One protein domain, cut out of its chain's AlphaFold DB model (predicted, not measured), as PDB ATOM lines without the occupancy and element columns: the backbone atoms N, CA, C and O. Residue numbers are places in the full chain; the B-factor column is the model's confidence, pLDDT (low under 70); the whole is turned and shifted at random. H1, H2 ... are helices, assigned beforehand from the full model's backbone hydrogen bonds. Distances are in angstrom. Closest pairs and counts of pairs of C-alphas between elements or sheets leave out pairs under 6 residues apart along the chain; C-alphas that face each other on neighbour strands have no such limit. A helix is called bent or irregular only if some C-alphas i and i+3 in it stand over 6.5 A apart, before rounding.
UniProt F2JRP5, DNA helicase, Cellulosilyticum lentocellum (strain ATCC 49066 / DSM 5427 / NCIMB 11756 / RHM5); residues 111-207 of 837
ATOM      1  N   LEU A 111      -8.404  25.172 -39.794       86.31
ATOM      2  CA  LEU A 111      -8.235  26.380 -40.603       86.31
ATOM      3  C   LEU A 111      -8.526  27.636 -39.762       86.31
ATOM      4  O   LEU A 111      -9.621  27.810 -39.232       86.31
ATOM      5  N   ILE A 112      -7.540  28.522 -39.666       87.19
ATOM      6  CA  ILE A 112      -7.577  29.775 -38.916       87.19
ATOM      7  C   ILE A 112      -8.009  30.903 -39.839       87.19
ATOM      8  O   ILE A 112      -7.369  31.211 -40.847       87.19
ATOM      9  N   ASP A 113      -9.104  31.550 -39.458       82.38
ATOM     10  CA  ASP A 113      -9.635  32.692 -40.181       82.38
ATOM     11  C   ASP A 113      -8.970  34.021 -39.778       82.38
ATOM     12  O   ASP A 113      -8.109  34.091 -38.899       82.38
ATOM     13  N   GLU A 114      -9.366  35.111 -40.435       79.69
ATOM     14  CA  GLU A 114      -8.836  36.456 -40.170       79.69
ATOM     15  C   GLU A 114      -9.104  36.936 -38.727       79.69
ATOM     16  O   GLU A 114      -8.262  37.596 -38.121       79.69
ATOM     17  N   ALA A 115     -10.266  36.602 -38.151       80.75
ATOM     18  CA  ALA A 115     -10.629  37.013 -36.795       80.75
ATOM     19  C   ALA A 115      -9.862  36.214 -35.730       80.75
ATOM     20  O   ALA A 115      -9.422  36.788 -34.734       80.75
ATOM     21  N   ASP A 116      -9.670  34.912 -35.944       86.56
ATOM     22  CA  ASP A 116      -8.818  34.081 -35.094       86.56
ATOM     23  C   ASP A 116      -7.349  34.514 -35.239       86.56
ATOM     24  O   ASP A 116      -6.660  34.678 -34.233       86.56
ATOM     25  N   SER A 117      -6.886  34.828 -36.456       90.06
ATOM     26  CA  SER A 117      -5.548  35.392 -36.697       90.06
ATOM     27  C   SER A 117      -5.323  36.687 -35.924       90.06
ATOM     28  O   SER A 117      -4.299  36.831 -35.254       90.06
ATOM     29  N   LEU A 118      -6.294  37.605 -35.960       88.19
ATOM     30  CA  LEU A 118      -6.262  38.844 -35.189       88.19
ATOM     31  C   LEU A 118      -6.121  38.560 -33.688       88.19
ATOM     32  O   LEU A 118      -5.193  39.068 -33.060       88.19
ATOM     33  N   ALA A 119      -6.973  37.695 -33.132       87.31
ATOM     34  CA  ALA A 119      -6.944  37.344 -31.712       87.31
ATOM     35  C   ALA A 119      -5.608  36.697 -31.289       87.31
ATOM     36  O   ALA A 119      -5.073  36.984 -30.212       87.31
ATOM     37  N   ILE A 120      -5.030  35.848 -32.145       90.94
ATOM     38  CA  ILE A 120      -3.716  35.231 -31.915       90.94
ATOM     39  C   ILE A 120      -2.620  36.305 -31.902       90.94
ATOM     40  O   ILE A 120      -1.800  36.336 -30.980       90.94
ATOM     41  N   ILE A 121      -2.606  37.205 -32.889       91.19
ATOM     42  CA  ILE A 121      -1.609  38.281 -33.003       91.19
ATOM     43  C   ILE A 121      -1.700  39.242 -31.813       91.19
ATOM     44  O   ILE A 121      -0.669  39.565 -31.216       91.19
ATOM     45  N   GLU A 122      -2.910  39.644 -31.419       89.31
ATOM     46  CA  GLU A 122      -3.165  40.443 -30.214       89.31
ATOM     47  C   GLU A 122      -2.528  39.798 -28.984       89.31
ATOM     48  O   GLU A 122      -1.772  40.438 -28.242       89.31
ATOM     49  N   LYS A 123      -2.740  38.490 -28.802       86.50
ATOM     50  CA  LYS A 123      -2.172  37.767 -27.664       86.50
ATOM     51  C   LYS A 123      -0.651  37.684 -27.721       86.50
ATOM     52  O   LYS A 123       0.004  37.796 -26.679       86.50
ATOM     53  N   ILE A 124      -0.074  37.484 -28.906       89.69
ATOM     54  CA  ILE A 124       1.380  37.451 -29.116       89.69
ATOM     55  C   ILE A 124       2.004  38.797 -28.736       89.69
ATOM     56  O   ILE A 124       3.007  38.806 -28.014       89.69
ATOM     57  N   ILE A 125       1.413  39.915 -29.165       88.12
ATOM     58  CA  ILE A 125       1.900  41.268 -28.857       88.12
ATOM     59  C   ILE A 125       1.855  41.535 -27.354       88.12
ATOM     60  O   ILE A 125       2.883  41.898 -26.772       88.12
ATOM     61  N   GLN A 126       0.712  41.265 -26.716       85.94
ATOM     62  CA  GLN A 126       0.536  41.445 -25.272       85.94
ATOM     63  C   GLN A 126       1.557  40.626 -24.472       85.94
ATOM     64  O   GLN A 126       2.195  41.134 -23.551       85.94
ATOM     65  N   THR A 127       1.754  39.361 -24.854       83.25
ATOM     66  CA  THR A 127       2.647  38.425 -24.150       83.25
ATOM     67  C   THR A 127       4.116  38.818 -24.310       83.25
ATOM     68  O   THR A 127       4.899  38.708 -23.371       83.25
ATOM     69  N   ASN A 128       4.500  39.320 -25.486       82.44
ATOM     70  CA  ASN A 128       5.858  39.802 -25.747       82.44
ATOM     71  C   ASN A 128       6.093  41.243 -25.264       82.44
ATOM     72  O   ASN A 128       7.195  41.756 -25.464       82.44
ATOM     73  N   LYS A 129       5.089  41.887 -24.644       83.69
ATOM     74  CA  LYS A 129       5.121  43.289 -24.197       83.69
ATOM     75  C   LYS A 129       5.559  44.248 -25.315       83.69
ATOM     76  O   LYS A 129       6.344  45.161 -25.083       83.69
ATOM     77  N   LEU A 130       5.064  44.020 -26.534       80.44
ATOM     78  CA  LEU A 130       5.382  44.821 -27.725       80.44
ATOM     79  C   LEU A 130       4.360  45.944 -27.958       80.44
ATOM     80  O   LEU A 130       4.116  46.322 -29.099       80.44
ATOM     81  N   ASN A 131       3.731  46.436 -26.890       66.94
ATOM     82  CA  ASN A 131       2.676  47.435 -26.986       66.94
ATOM     83  C   ASN A 131       3.284  48.780 -27.410       66.94
ATOM     84  O   ASN A 131       4.116  49.341 -26.698       66.94
ATOM     85  N   ASP A 132       2.857  49.266 -28.566       65.00
ATOM     86  CA  ASP A 132       3.129  50.599 -29.094       65.00
ATOM     87  C   ASP A 132       1.762  51.184 -29.491       65.00
ATOM     88  O   ASP A 132       0.928  50.475 -30.062       65.00
ATOM     89  N   ASP A 133       1.502  52.449 -29.162       59.25
ATOM     90  CA  ASP A 133       0.228  53.122 -29.465       59.25
ATOM     91  C   ASP A 133      -0.040  53.209 -30.985       59.25
ATOM     92  O   ASP A 133      -1.156  53.500 -31.415       59.25
ATOM     93  N   SER A 134       0.974  52.924 -31.812       59.94
ATOM     94  CA  SER A 134       0.908  52.875 -33.276       59.94
ATOM     95  C   SER A 134       0.625  51.488 -33.881       59.94
ATOM     96  O   SER A 134       0.627  51.355 -35.107       59.94
ATOM     97  N   VAL A 135       0.380  50.438 -33.082       64.06
ATOM     98  CA  VAL A 135       0.160  49.082 -33.620       64.06
ATOM     99  C   VAL A 135      -1.200  48.957 -34.304       64.06
ATOM    100  O   VAL A 135      -2.243  48.821 -33.666       64.06
ATOM    101  N   TYR A 136      -1.179  48.884 -35.633       76.19
ATOM    102  CA  TYR A 136      -2.340  48.510 -36.435       76.19
ATOM    103  C   TYR A 136      -2.300  47.008 -36.738       76.19
ATOM    104  O   TYR A 136      -1.599  46.567 -37.647       76.19
ATOM    105  N   TYR A 137      -3.082  46.202 -36.015       82.75
ATOM    106  CA  TYR A 137      -3.111  44.740 -36.195       82.75
ATOM    107  C   TYR A 137      -3.389  44.292 -37.636       82.75
ATOM    108  O   TYR A 137      -2.785  43.341 -38.126       82.75
ATOM    109  N   GLN A 138      -4.244  45.030 -38.343       80.06
ATOM    110  CA  GLN A 138      -4.546  44.796 -39.754       80.06
ATOM    111  C   GLN A 138      -3.313  44.960 -40.663       80.06
ATOM    112  O   GLN A 138      -3.151  44.220 -41.630       80.06
ATOM    113  N   GLN A 139      -2.385  45.866 -40.326       83.38
ATOM    114  CA  GLN A 139      -1.110  45.982 -41.045       83.38
ATOM    115  C   GLN A 139      -0.198  44.780 -40.782       83.38
ATOM    116  O   GLN A 139       0.521  44.364 -41.684       83.38
ATOM    117  N   ILE A 140      -0.239  44.190 -39.581       89.12
ATOM    118  CA  ILE A 140       0.540  42.985 -39.252       89.12
ATOM    119  C   ILE A 140       0.013  41.773 -40.022       89.12
ATOM    120  O   ILE A 140       0.814  41.044 -40.599       89.12
ATOM    121  N   ILE A 141      -1.311  41.579 -40.067       87.69
ATOM    122  CA  ILE A 141      -1.934  40.504 -40.859       87.69
ATOM    123  C   ILE A 141      -1.530  40.651 -42.327       87.69
ATOM    124  O   ILE A 141      -0.946  39.733 -42.895       87.69
ATOM    125  N   SER A 142      -1.721  41.843 -42.906       86.19
ATOM    126  CA  SER A 142      -1.316  42.106 -44.289       86.19
ATOM    127  C   SER A 142       0.185  41.885 -44.502       86.19
ATOM    128  O   SER A 142       0.591  41.323 -45.517       86.19
ATOM    129  N   PHE A 143       1.032  42.267 -43.541       90.12
ATOM    130  CA  PHE A 143       2.465  41.988 -43.591       90.12
ATOM    131  C   PHE A 143       2.749  40.481 -43.618       90.12
ATOM    132  O   PHE A 143       3.521  40.041 -44.464       90.12
ATOM    133  N   PHE A 144       2.113  39.670 -42.768       92.62
ATOM    134  CA  PHE A 144       2.291  38.214 -42.783       92.62
ATOM    135  C   PHE A 144       1.867  37.602 -44.115       92.62
ATOM    136  O   PHE A 144       2.643  36.847 -44.702       92.62
ATOM    137  N   GLU A 145       0.690  37.968 -44.620       89.19
ATOM    138  CA  GLU A 145       0.194  37.502 -45.916       89.19
ATOM    139  C   GLU A 145       1.148  37.890 -47.050       89.19
ATOM    140  O   GLU A 145       1.499  37.052 -47.877       89.19
ATOM    141  N   ASN A 146       1.631  39.135 -47.063       89.06
ATOM    142  CA  ASN A 146       2.566  39.623 -48.074       89.06
ATOM    143  C   ASN A 146       3.920  38.910 -47.999       89.06
ATOM    144  O   ASN A 146       4.473  38.586 -49.045       89.06
ATOM    145  N   ILE A 147       4.440  38.616 -46.805       92.75
ATOM    146  CA  ILE A 147       5.693  37.864 -46.647       92.75
ATOM    147  C   ILE A 147       5.530  36.407 -47.091       92.75
ATOM    148  O   ILE A 147       6.384  35.906 -47.819       92.75
ATOM    149  N   LYS A 148       4.436  35.735 -46.711       91.88
ATOM    150  CA  LYS A 148       4.110  34.383 -47.203       91.88
ATOM    151  C   LYS A 148       3.927  34.370 -48.722       91.88
ATOM    152  O   LYS A 148       4.379  33.463 -49.402       91.88
ATOM    153  N   ARG A 149       3.325  35.417 -49.286       88.25
ATOM    154  CA  ARG A 149       3.201  35.590 -50.738       88.25
ATOM    155  C   ARG A 149       4.555  35.836 -51.409       88.25
ATOM    156  O   ARG A 149       4.771  35.387 -52.532       88.25
ATOM    157  N   HIS A 150       5.438  36.584 -50.751       89.38
ATOM    158  CA  HIS A 150       6.783  36.895 -51.235       89.38
ATOM    159  C   HIS A 150       7.694  35.670 -51.187       89.38
ATOM    160  O   HIS A 150       8.487  35.479 -52.095       89.38
ATOM    161  N   SER A 151       7.526  34.773 -50.210       90.75
ATOM    162  CA  SER A 151       8.306  33.529 -50.146       90.75
ATOM    163  C   SER A 151       8.142  32.651 -51.394       90.75
ATOM    164  O   SER A 151       9.065  31.938 -51.774       90.75
ATOM    165  N   LEU A 152       7.011  32.762 -52.099       89.31
ATOM    166  CA  LEU A 152       6.750  32.046 -53.349       89.31
ATOM    167  C   LEU A 152       7.601  32.511 -54.544       89.31
ATOM    168  O   LEU A 152       7.492  31.903 -55.610       89.31
ATOM    169  N   THR A 153       8.401  33.579 -54.407       86.81
ATOM    170  CA  THR A 153       9.419  33.968 -55.405       86.81
ATOM    171  C   THR A 153      10.764  33.294 -55.179       86.81
ATOM    172  O   THR A 153      11.632  33.401 -56.040       86.81
ATOM    173  N   PHE A 154      10.959  32.659 -54.025       89.75
ATOM    174  CA  PHE A 154      12.199  31.980 -53.681       89.75
ATOM    175  C   PHE A 154      12.154  30.512 -54.132       89.75
ATOM    176  O   PHE A 154      11.058  29.928 -54.201       89.75
ATOM    177  N   PRO A 155      13.327  29.912 -54.419       87.69
ATOM    178  CA  PRO A 155      13.461  28.473 -54.614       87.69
ATOM    179  C   PRO A 155      12.860  27.677 -53.453       87.69
ATOM    180  O   PRO A 155      12.740  28.178 -52.329       87.69
ATOM    181  N   LEU A 156      12.484  26.428 -53.730       83.19
ATOM    182  CA  LEU A 156      11.797  25.552 -52.782       83.19
ATOM    183  C   LEU A 156      12.567  25.419 -51.461       83.19
ATOM    184  O   LEU A 156      11.968  25.534 -50.391       83.19
ATOM    185  N   GLU A 157      13.891  25.251 -51.527       80.25
ATOM    186  CA  GLU A 157      14.738  25.049 -50.345       80.25
ATOM    187  C   GLU A 157      14.812  26.303 -49.458       80.25
ATOM    188  O   GLU A 157      15.000  26.216 -48.246       80.25
ATOM    189  N   GLU A 158      14.612  27.485 -50.043       85.38
ATOM    190  CA  GLU A 158      14.751  28.780 -49.373       85.38
ATOM    191  C   GLU A 158      13.416  29.358 -48.871       85.38
ATOM    192  O   GLU A 158      13.396  30.309 -48.082       85.38
ATOM    193  N   ARG A 159      12.282  28.773 -49.268       83.56
ATOM    194  CA  ARG A 159      10.930  29.324 -49.058       83.56
ATOM    195  C   ARG A 159      10.514  29.482 -47.591       83.56
ATOM    196  O   ARG A 159       9.615  30.261 -47.274       83.56
ATOM    197  N   TYR A 160      11.199  28.799 -46.678       80.38
ATOM    198  CA  TYR A 160      10.969  28.907 -45.234       80.38
ATOM    199  C   TYR A 160      12.068  29.697 -44.497       80.38
ATOM    200  O   TYR A 160      12.005  29.856 -43.274       80.38
ATOM    201  N   HIS A 161      13.033  30.285 -45.216       87.19
ATOM    202  CA  HIS A 161      14.075  31.160 -44.668       87.19
ATOM    203  C   HIS A 161      13.567  32.601 -44.484       87.19
ATOM    204  O   HIS A 161      14.074  33.562 -45.064       87.19
ATOM    205  N   TYR A 162      12.569  32.774 -43.612       90.06
ATOM    206  CA  TYR A 162      11.828  34.034 -43.444       90.06
ATOM    207  C   TYR A 162      12.678  35.254 -43.098       90.06
ATOM    208  O   TYR A 162      12.280  36.371 -43.410       90.06
ATOM    209  N   LYS A 163      13.853  35.073 -42.485       91.94
ATOM    210  CA  LYS A 163      14.780  36.189 -42.263       91.94
ATOM    211  C   LYS A 163      15.185  36.833 -43.592       91.94
ATOM    212  O   LYS A 163      15.037  38.038 -43.751       91.94
ATOM    213  N   MET A 164      15.631  36.016 -44.541       92.94
ATOM    214  CA  MET A 164      16.049  36.467 -45.865       92.94
ATOM    215  C   MET A 164      14.869  37.036 -46.657       92.94
ATOM    216  O   MET A 164      14.983  38.111 -47.236       92.94
ATOM    217  N   ILE A 165      13.717  36.363 -46.612       93.88
ATOM    218  CA  ILE A 165      12.499  36.792 -47.319       93.88
ATOM    219  C   ILE A 165      12.025  38.163 -46.817       93.88
ATOM    220  O   ILE A 165      11.677  39.026 -47.617       93.88
ATOM    221  N   VAL A 166      12.027  38.393 -45.499       93.25
ATOM    222  CA  VAL A 166      11.647  39.688 -44.908       93.25
ATOM    223  C   VAL A 166      12.647  40.784 -45.282       93.25
ATOM    224  O   VAL A 166      12.238  41.902 -45.600       93.25
ATOM    225  N   GLU A 167      13.946  40.482 -45.262       92.19
ATOM    226  CA  GLU A 167      14.985  41.425 -45.689       92.19
ATOM    227  C   GLU A 167      14.824  41.814 -47.165       92.19
ATOM    228  O   GLU A 167      14.915  42.996 -47.498       92.19
ATOM    229  N   ASP A 168      14.545  40.849 -48.040       92.88
ATOM    230  CA  ASP A 168      14.300  41.086 -49.464       92.88
ATOM    231  C   ASP A 168      12.996  41.858 -49.719       92.88
ATOM    232  O   ASP A 168      12.986  42.840 -50.464       92.88
ATOM    233  N   TYR A 169      11.918  41.507 -49.016       90.81
ATOM    234  CA  TYR A 169      10.647  42.227 -49.087       90.81
ATOM    235  C   TYR A 169      10.810  43.713 -48.738       90.81
ATOM    236  O   TYR A 169      10.320  44.586 -49.451       90.81
ATOM    237  N   PHE A 170      11.537  44.044 -47.668       89.06
ATOM    238  CA  PHE A 170      11.751  45.449 -47.318       89.06
ATOM    239  C   PHE A 170      12.684  46.174 -48.295       89.06
ATOM    240  O   PHE A 170      12.485  47.368 -48.540       89.06
ATOM    241  N   LYS A 171      13.668  45.477 -48.881       88.12
ATOM    242  CA  LYS A 171      14.526  46.034 -49.941       88.12
ATOM    243  C   LYS A 171      13.716  46.375 -51.191       88.12
ATOM    244  O   LYS A 171      13.887  47.467 -51.727       88.12
ATOM    245  N   SER A 172      12.822  45.489 -51.631       83.81
ATOM    246  CA  SER A 172      11.992  45.727 -52.818       83.81
ATOM    247  C   SER A 172      11.018  46.896 -52.614       83.81
ATOM    248  O   SER A 172      10.905  47.761 -53.484       83.81
ATOM    249  N   GLN A 173      10.402  47.014 -51.430       78.75
ATOM    250  CA  GLN A 173       9.551  48.165 -51.077       78.75
ATOM    251  C   GLN A 173      10.328  49.491 -51.060       78.75
ATOM    252  O   GLN A 173       9.819  50.520 -51.510       78.75
ATOM    253  N   ASP A 174      11.571  49.477 -50.571       79.75
ATOM    254  CA  ASP A 174      12.431  50.663 -50.525       79.75
ATOM    255  C   ASP A 174      12.834  51.152 -51.926       79.75
ATOM    256  O   ASP A 174      12.880  52.361 -52.165       79.75
ATOM    257  N   GLN A 175      13.103  50.232 -52.858       73.94
ATOM    258  CA  GLN A 175      13.467  50.557 -54.244       73.94
ATOM    259  C   GLN A 175      12.301  51.158 -55.042       73.94
ATOM    260  O   GLN A 175      12.527  52.009 -55.900       73.94
ATOM    261  N   LEU A 176      11.057  50.791 -54.722       67.69
ATOM    262  CA  LEU A 176       9.839  51.321 -55.351       67.69
ATOM    263  C   LEU A 176       9.510  52.781 -54.959       67.69
ATOM    264  O   LEU A 176       8.424  53.273 -55.258       67.69
ATOM    265  N   GLY A 177      10.420  53.497 -54.288       56.31
ATOM    266  CA  GLY A 177      10.267  54.925 -53.988       56.31
ATOM    267  C   GLY A 177       9.260  55.242 -52.877       56.31
ATOM    268  O   GLY A 177       8.915  56.407 -52.676       56.31
ATOM    269  N   GLN A 178       8.818  54.249 -52.098       55.66
ATOM    270  CA  GLN A 178       7.886  54.427 -50.976       55.66
ATOM    271  C   GLN A 178       8.578  54.976 -49.708       55.66
ATOM    272  O   GLN A 178       8.345  54.512 -48.592       55.66
ATOM    273  N   LEU A 179       9.428  56.000 -49.850       46.38
ATOM    274  CA  LEU A 179      10.186  56.629 -48.753       46.38
ATOM    275  C   LEU A 179       9.285  57.162 -47.619       46.38
ATOM    276  O   LEU A 179       9.716  57.185 -46.468       46.38
ATOM    277  N   GLY A 180       8.028  57.521 -47.916       48.84
ATOM    278  CA  GLY A 180       7.021  57.911 -46.918       48.84
ATOM    279  C   GLY A 180       6.600  56.776 -45.972       48.84
ATOM    280  O   GLY A 180       6.408  57.025 -44.783       48.84
ATOM    281  N   ARG A 181       6.569  55.519 -46.449       54.44
ATOM    282  CA  ARG A 181       6.210  54.343 -45.634       54.44
ATOM    283  C   ARG A 181       7.313  53.897 -44.679       54.44
ATOM    284  O   ARG A 181       7.036  53.201 -43.712       54.44
ATOM    285  N   ARG A 182       8.567  54.336 -44.862       55.69
ATOM    286  CA  ARG A 182       9.674  53.953 -43.959       55.69
ATOM    287  C   ARG A 182       9.439  54.351 -42.499       55.69
ATOM    288  O   ARG A 182       9.904  53.639 -41.610       55.69
ATOM    289  N   ARG A 183       8.746  55.470 -42.243       54.41
ATOM    290  CA  ARG A 183       8.339  55.857 -40.878       54.41
ATOM    291  C   ARG A 183       7.144  55.037 -40.382       54.41
ATOM    292  O   ARG A 183       7.150  54.644 -39.219       54.41
ATOM    293  N   GLU A 184       6.179  54.761 -41.256       60.00
ATOM    294  CA  GLU A 184       4.954  54.007 -40.944       60.00
ATOM    295  C   GLU A 184       5.243  52.521 -40.650       60.00
ATOM    296  O   GLU A 184       4.681  51.964 -39.716       60.00
ATOM    297  N   ASP A 185       6.217  51.910 -41.333       74.56
ATOM    298  CA  ASP A 185       6.586  50.495 -41.166       74.56
ATOM    299  C   ASP A 185       7.677  50.258 -40.108       74.56
ATOM    300  O   ASP A 185       8.222  49.155 -40.003       74.56
ATOM    301  N   SER A 186       8.063  51.278 -39.336       81.44
ATOM    302  CA  SER A 186       9.180  51.178 -38.381       81.44
ATOM    303  C   SER A 186       8.989  50.037 -37.370       81.44
ATOM    304  O   SER A 186       9.933  49.289 -37.090       81.44
ATOM    305  N   PHE A 187       7.752  49.832 -36.906       85.81
ATOM    306  CA  PHE A 187       7.373  48.706 -36.057       85.81
ATOM    307  C   PHE A 187       7.561  47.354 -36.765       85.81
ATOM    308  O   PHE A 187       8.200  46.453 -36.219       85.81
ATOM    309  N   LEU A 188       7.074  47.213 -38.004       88.75
ATOM    310  CA  LEU A 188       7.183  45.976 -38.790       88.75
ATOM    311  C   LEU A 188       8.637  45.641 -39.141       88.75
ATOM    312  O   LEU A 188       9.037  44.482 -39.066       88.75
ATOM    313  N   ARG A 189       9.467  46.639 -39.450       88.19
ATOM    314  CA  ARG A 189      10.903  46.431 -39.699       88.19
ATOM    315  C   ARG A 189      11.639  45.949 -38.455       88.19
ATOM    316  O   ARG A 189      12.543  45.126 -38.558       88.19
ATOM    317  N   ARG A 190      11.243  46.438 -37.277       87.88
ATOM    318  CA  ARG A 190      11.870  46.071 -36.002       87.88
ATOM    319  C   ARG A 190      11.384  44.727 -35.459       87.88
ATOM    320  O   ARG A 190      12.189  43.959 -34.936       87.88
ATOM    321  N   PHE A 191      10.086  44.447 -35.551       89.81
ATOM    322  CA  PHE A 191       9.452  43.316 -34.865       89.81
ATOM    323  C   PHE A 191       8.773  42.307 -35.793       89.81
ATOM    324  O   PHE A 191       8.492  41.193 -35.352       89.81
ATOM    325  N   GLY A 192       8.550  42.637 -37.066       91.12
ATOM    326  CA  GLY A 192       7.769  41.832 -38.009       91.12
ATOM    327  C   GLY A 192       8.273  40.399 -38.154       91.12
ATOM    328  O   GLY A 192       7.478  39.471 -38.048       91.12
ATOM    329  N   LEU A 193       9.589  40.185 -38.286       92.25
ATOM    330  CA  LEU A 193      10.165  38.834 -38.361       92.25
ATOM    331  C   LEU A 193       9.921  38.021 -37.077       92.25
ATOM    332  O   LEU A 193       9.574  36.842 -37.138       92.25
ATOM    333  N   LYS A 194      10.093  38.643 -35.902       91.56
ATOM    334  CA  LYS A 194       9.846  37.984 -34.609       91.56
ATOM    335  C   LYS A 194       8.367  37.619 -34.468       91.56
ATOM    336  O   LYS A 194       8.058  36.505 -34.044       91.56
ATOM    337  N   LEU A 195       7.472  38.538 -34.828       92.56
ATOM    338  CA  LEU A 195       6.027  38.333 -34.787       92.56
ATOM    339  C   LEU A 195       5.598  37.212 -35.740       92.56
ATOM    340  O   LEU A 195       4.921  36.291 -35.296       92.56
ATOM    341  N   LEU A 196       6.068  37.228 -36.991       92.94
ATOM    342  CA  LEU A 196       5.764  36.202 -37.991       92.94
ATOM    343  C   LEU A 196       6.226  34.815 -37.539       92.94
ATOM    344  O   LEU A 196       5.454  33.862 -37.585       92.94
ATOM    345  N   ASN A 197       7.459  34.695 -37.039       90.88
ATOM    346  CA  ASN A 197       7.971  33.418 -36.535       90.88
ATOM    347  C   ASN A 197       7.192  32.921 -35.311       90.88
ATOM    348  O   ASN A 197       6.983  31.720 -35.167       90.88
ATOM    349  N   THR A 198       6.754  33.828 -34.434       90.94
ATOM    350  CA  THR A 198       5.945  33.461 -33.260       90.94
ATOM    351  C   THR A 198       4.542  33.018 -33.673       90.94
ATOM    352  O   THR A 198       4.041  32.036 -33.136       90.94
ATOM    353  N   TYR A 199       3.933  33.697 -34.647       93.31
ATOM    354  CA  TYR A 199       2.626  33.341 -35.199       93.31
ATOM    355  C   TYR A 199       2.660  31.995 -35.930       93.31
ATOM    356  O   TYR A 199       1.880  31.109 -35.604       93.31
ATOM    357  N   ARG A 200       3.626  31.781 -36.833       90.75
ATOM    358  CA  ARG A 200       3.807  30.492 -37.523       90.75
ATOM    359  C   ARG A 200       4.033  29.341 -36.548       90.75
ATOM    360  O   ARG A 200       3.433  28.285 -36.699       90.75
ATOM    361  N   ARG A 201       4.871  29.554 -35.529       86.62
ATOM    362  CA  ARG A 201       5.083  28.553 -34.480       86.62
ATOM    363  C   ARG A 201       3.785  28.264 -33.730       86.62
ATOM    364  O   ARG A 201       3.478  27.104 -33.514       86.62
ATOM    365  N   TYR A 202       3.011  29.295 -33.384       89.94
ATOM    366  CA  TYR A 202       1.706  29.102 -32.758       89.94
ATOM    367  C   TYR A 202       0.784  28.236 -33.626       89.94
ATOM    368  O   TYR A 202       0.159  27.329 -33.091       89.94
ATOM    369  N   LEU A 203       0.717  28.468 -34.940       90.31
ATOM    370  CA  LEU A 203      -0.102  27.643 -35.832       90.31
ATOM    371  C   LEU A 203       0.341  26.170 -35.819       90.31
ATOM    372  O   LEU A 203      -0.471  25.298 -35.524       90.31
ATOM    373  N   LEU A 204       1.634  25.901 -36.019       83.62
ATOM    374  CA  LEU A 204       2.183  24.537 -36.032       83.62
ATOM    375  C   LEU A 204       1.978  23.797 -34.698       83.62
ATOM    376  O   LEU A 204       1.529  22.656 -34.686       83.62
ATOM    377  N   GLU A 205       2.249  24.454 -33.564       84.25
ATOM    378  CA  GLU A 205       2.108  23.863 -32.222       84.25
ATOM    379  C   GLU A 205       0.664  23.465 -31.873       84.25
ATOM    380  O   GLU A 205       0.459  22.648 -30.977       84.25
ATOM    381  N   ASN A 206      -0.329  24.071 -32.530       86.69
ATOM    382  CA  ASN A 206      -1.751  23.791 -32.311       86.69
ATOM    383  C   ASN A 206      -2.383  23.010 -33.475       86.69
ATOM    384  O   ASN A 206      -3.601  22.871 -33.512       86.69
ATOM    385  N   ASN A 207      -1.570  22.507 -34.411       85.62
ATOM    386  CA  ASN A 207      -2.022  21.843 -35.632       85.62
ATOM    387  C   ASN A 207      -3.053  22.669 -36.431       85.62
ATOM    388  O   ASN A 207      -4.131  22.200 -36.807       85.62
TER     389      ASN A 207
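What this domain is: This is residues 111 to 207 of the 837 residues of the protein "DNA helicase" of Cellulosilyticum lentocellum (strain ATCC 49066 / DSM 5427 / NCIMB 11756 / RHM5) (UniProt F2JRP5). Two helices, H2 and H5, cross in the middle as an X, with H1 packed on one side of the crossing and H3 on the other. The short H4 lies at the far end of H3, where the free-standing residues 175 to 180 stick out. The 97 printed residues hold five named helices, H1 to H5 in order, and no named strand; the class is all helix. The whole is compact, with a radius of gyration of the C-alphas of 13.6 A and spans of 36 by 36 by 20 A.

How they stand to each other: Start at H1, residues 114 to 127, which touches H2, residues 137 to 151, about perpendicular at 75 degrees; their closest C-alphas are Leu 118 and Tyr 137, 6.8 A apart. H2 touches H3, residues 162 to 175, at 79 degrees, about perpendicular, closest at C-alphas 151 and 165, 6.0 A. H3 and H4, residues 181 to 184, are close but not clearly touching, at 7.8 A between C-alphas 174 and 182. H5, residues 186 to 205, touches H2 about perpendicular at 75 degrees, closest at C-alphas 144 and 196, 6.3 A. H5 touches H3 opposite ways at a shallow tilt of 33 degrees, only just short of steep, closest at C-alphas 163 and 193, 6.6 A. H5 touches H1 only just about perpendicular at 70.5 degrees, closest at C-alphas 121 and 199, 6.9 A. H1 and H3 are apart. Every O i to N i+4 pair is within hydrogen-bond range in H1, H2 and H3; in H5 14 of 16 are, and H4 is too short for such a pair.

Where its parts are: Find C-alpha 114 at (-8.836, 36.456, -40.170); from there H1 runs 19.8 A. H2 runs 21.2 A and H3 19.8 A. H5 runs 28.9 A to C-alpha 205 at (2.108, 23.863, -32.222); it is irregular, with C-alphas 190 and 193 7.8 A apart, and has a kink of 51 degrees near residue 193.

The domain as a whole: The farthest C-alphas, Gly 177 and Asn 206, are 39.8 A apart. The printed part has no cut and no long link. Confidence is under 70 at residues 131 to 135 and 176 to 184.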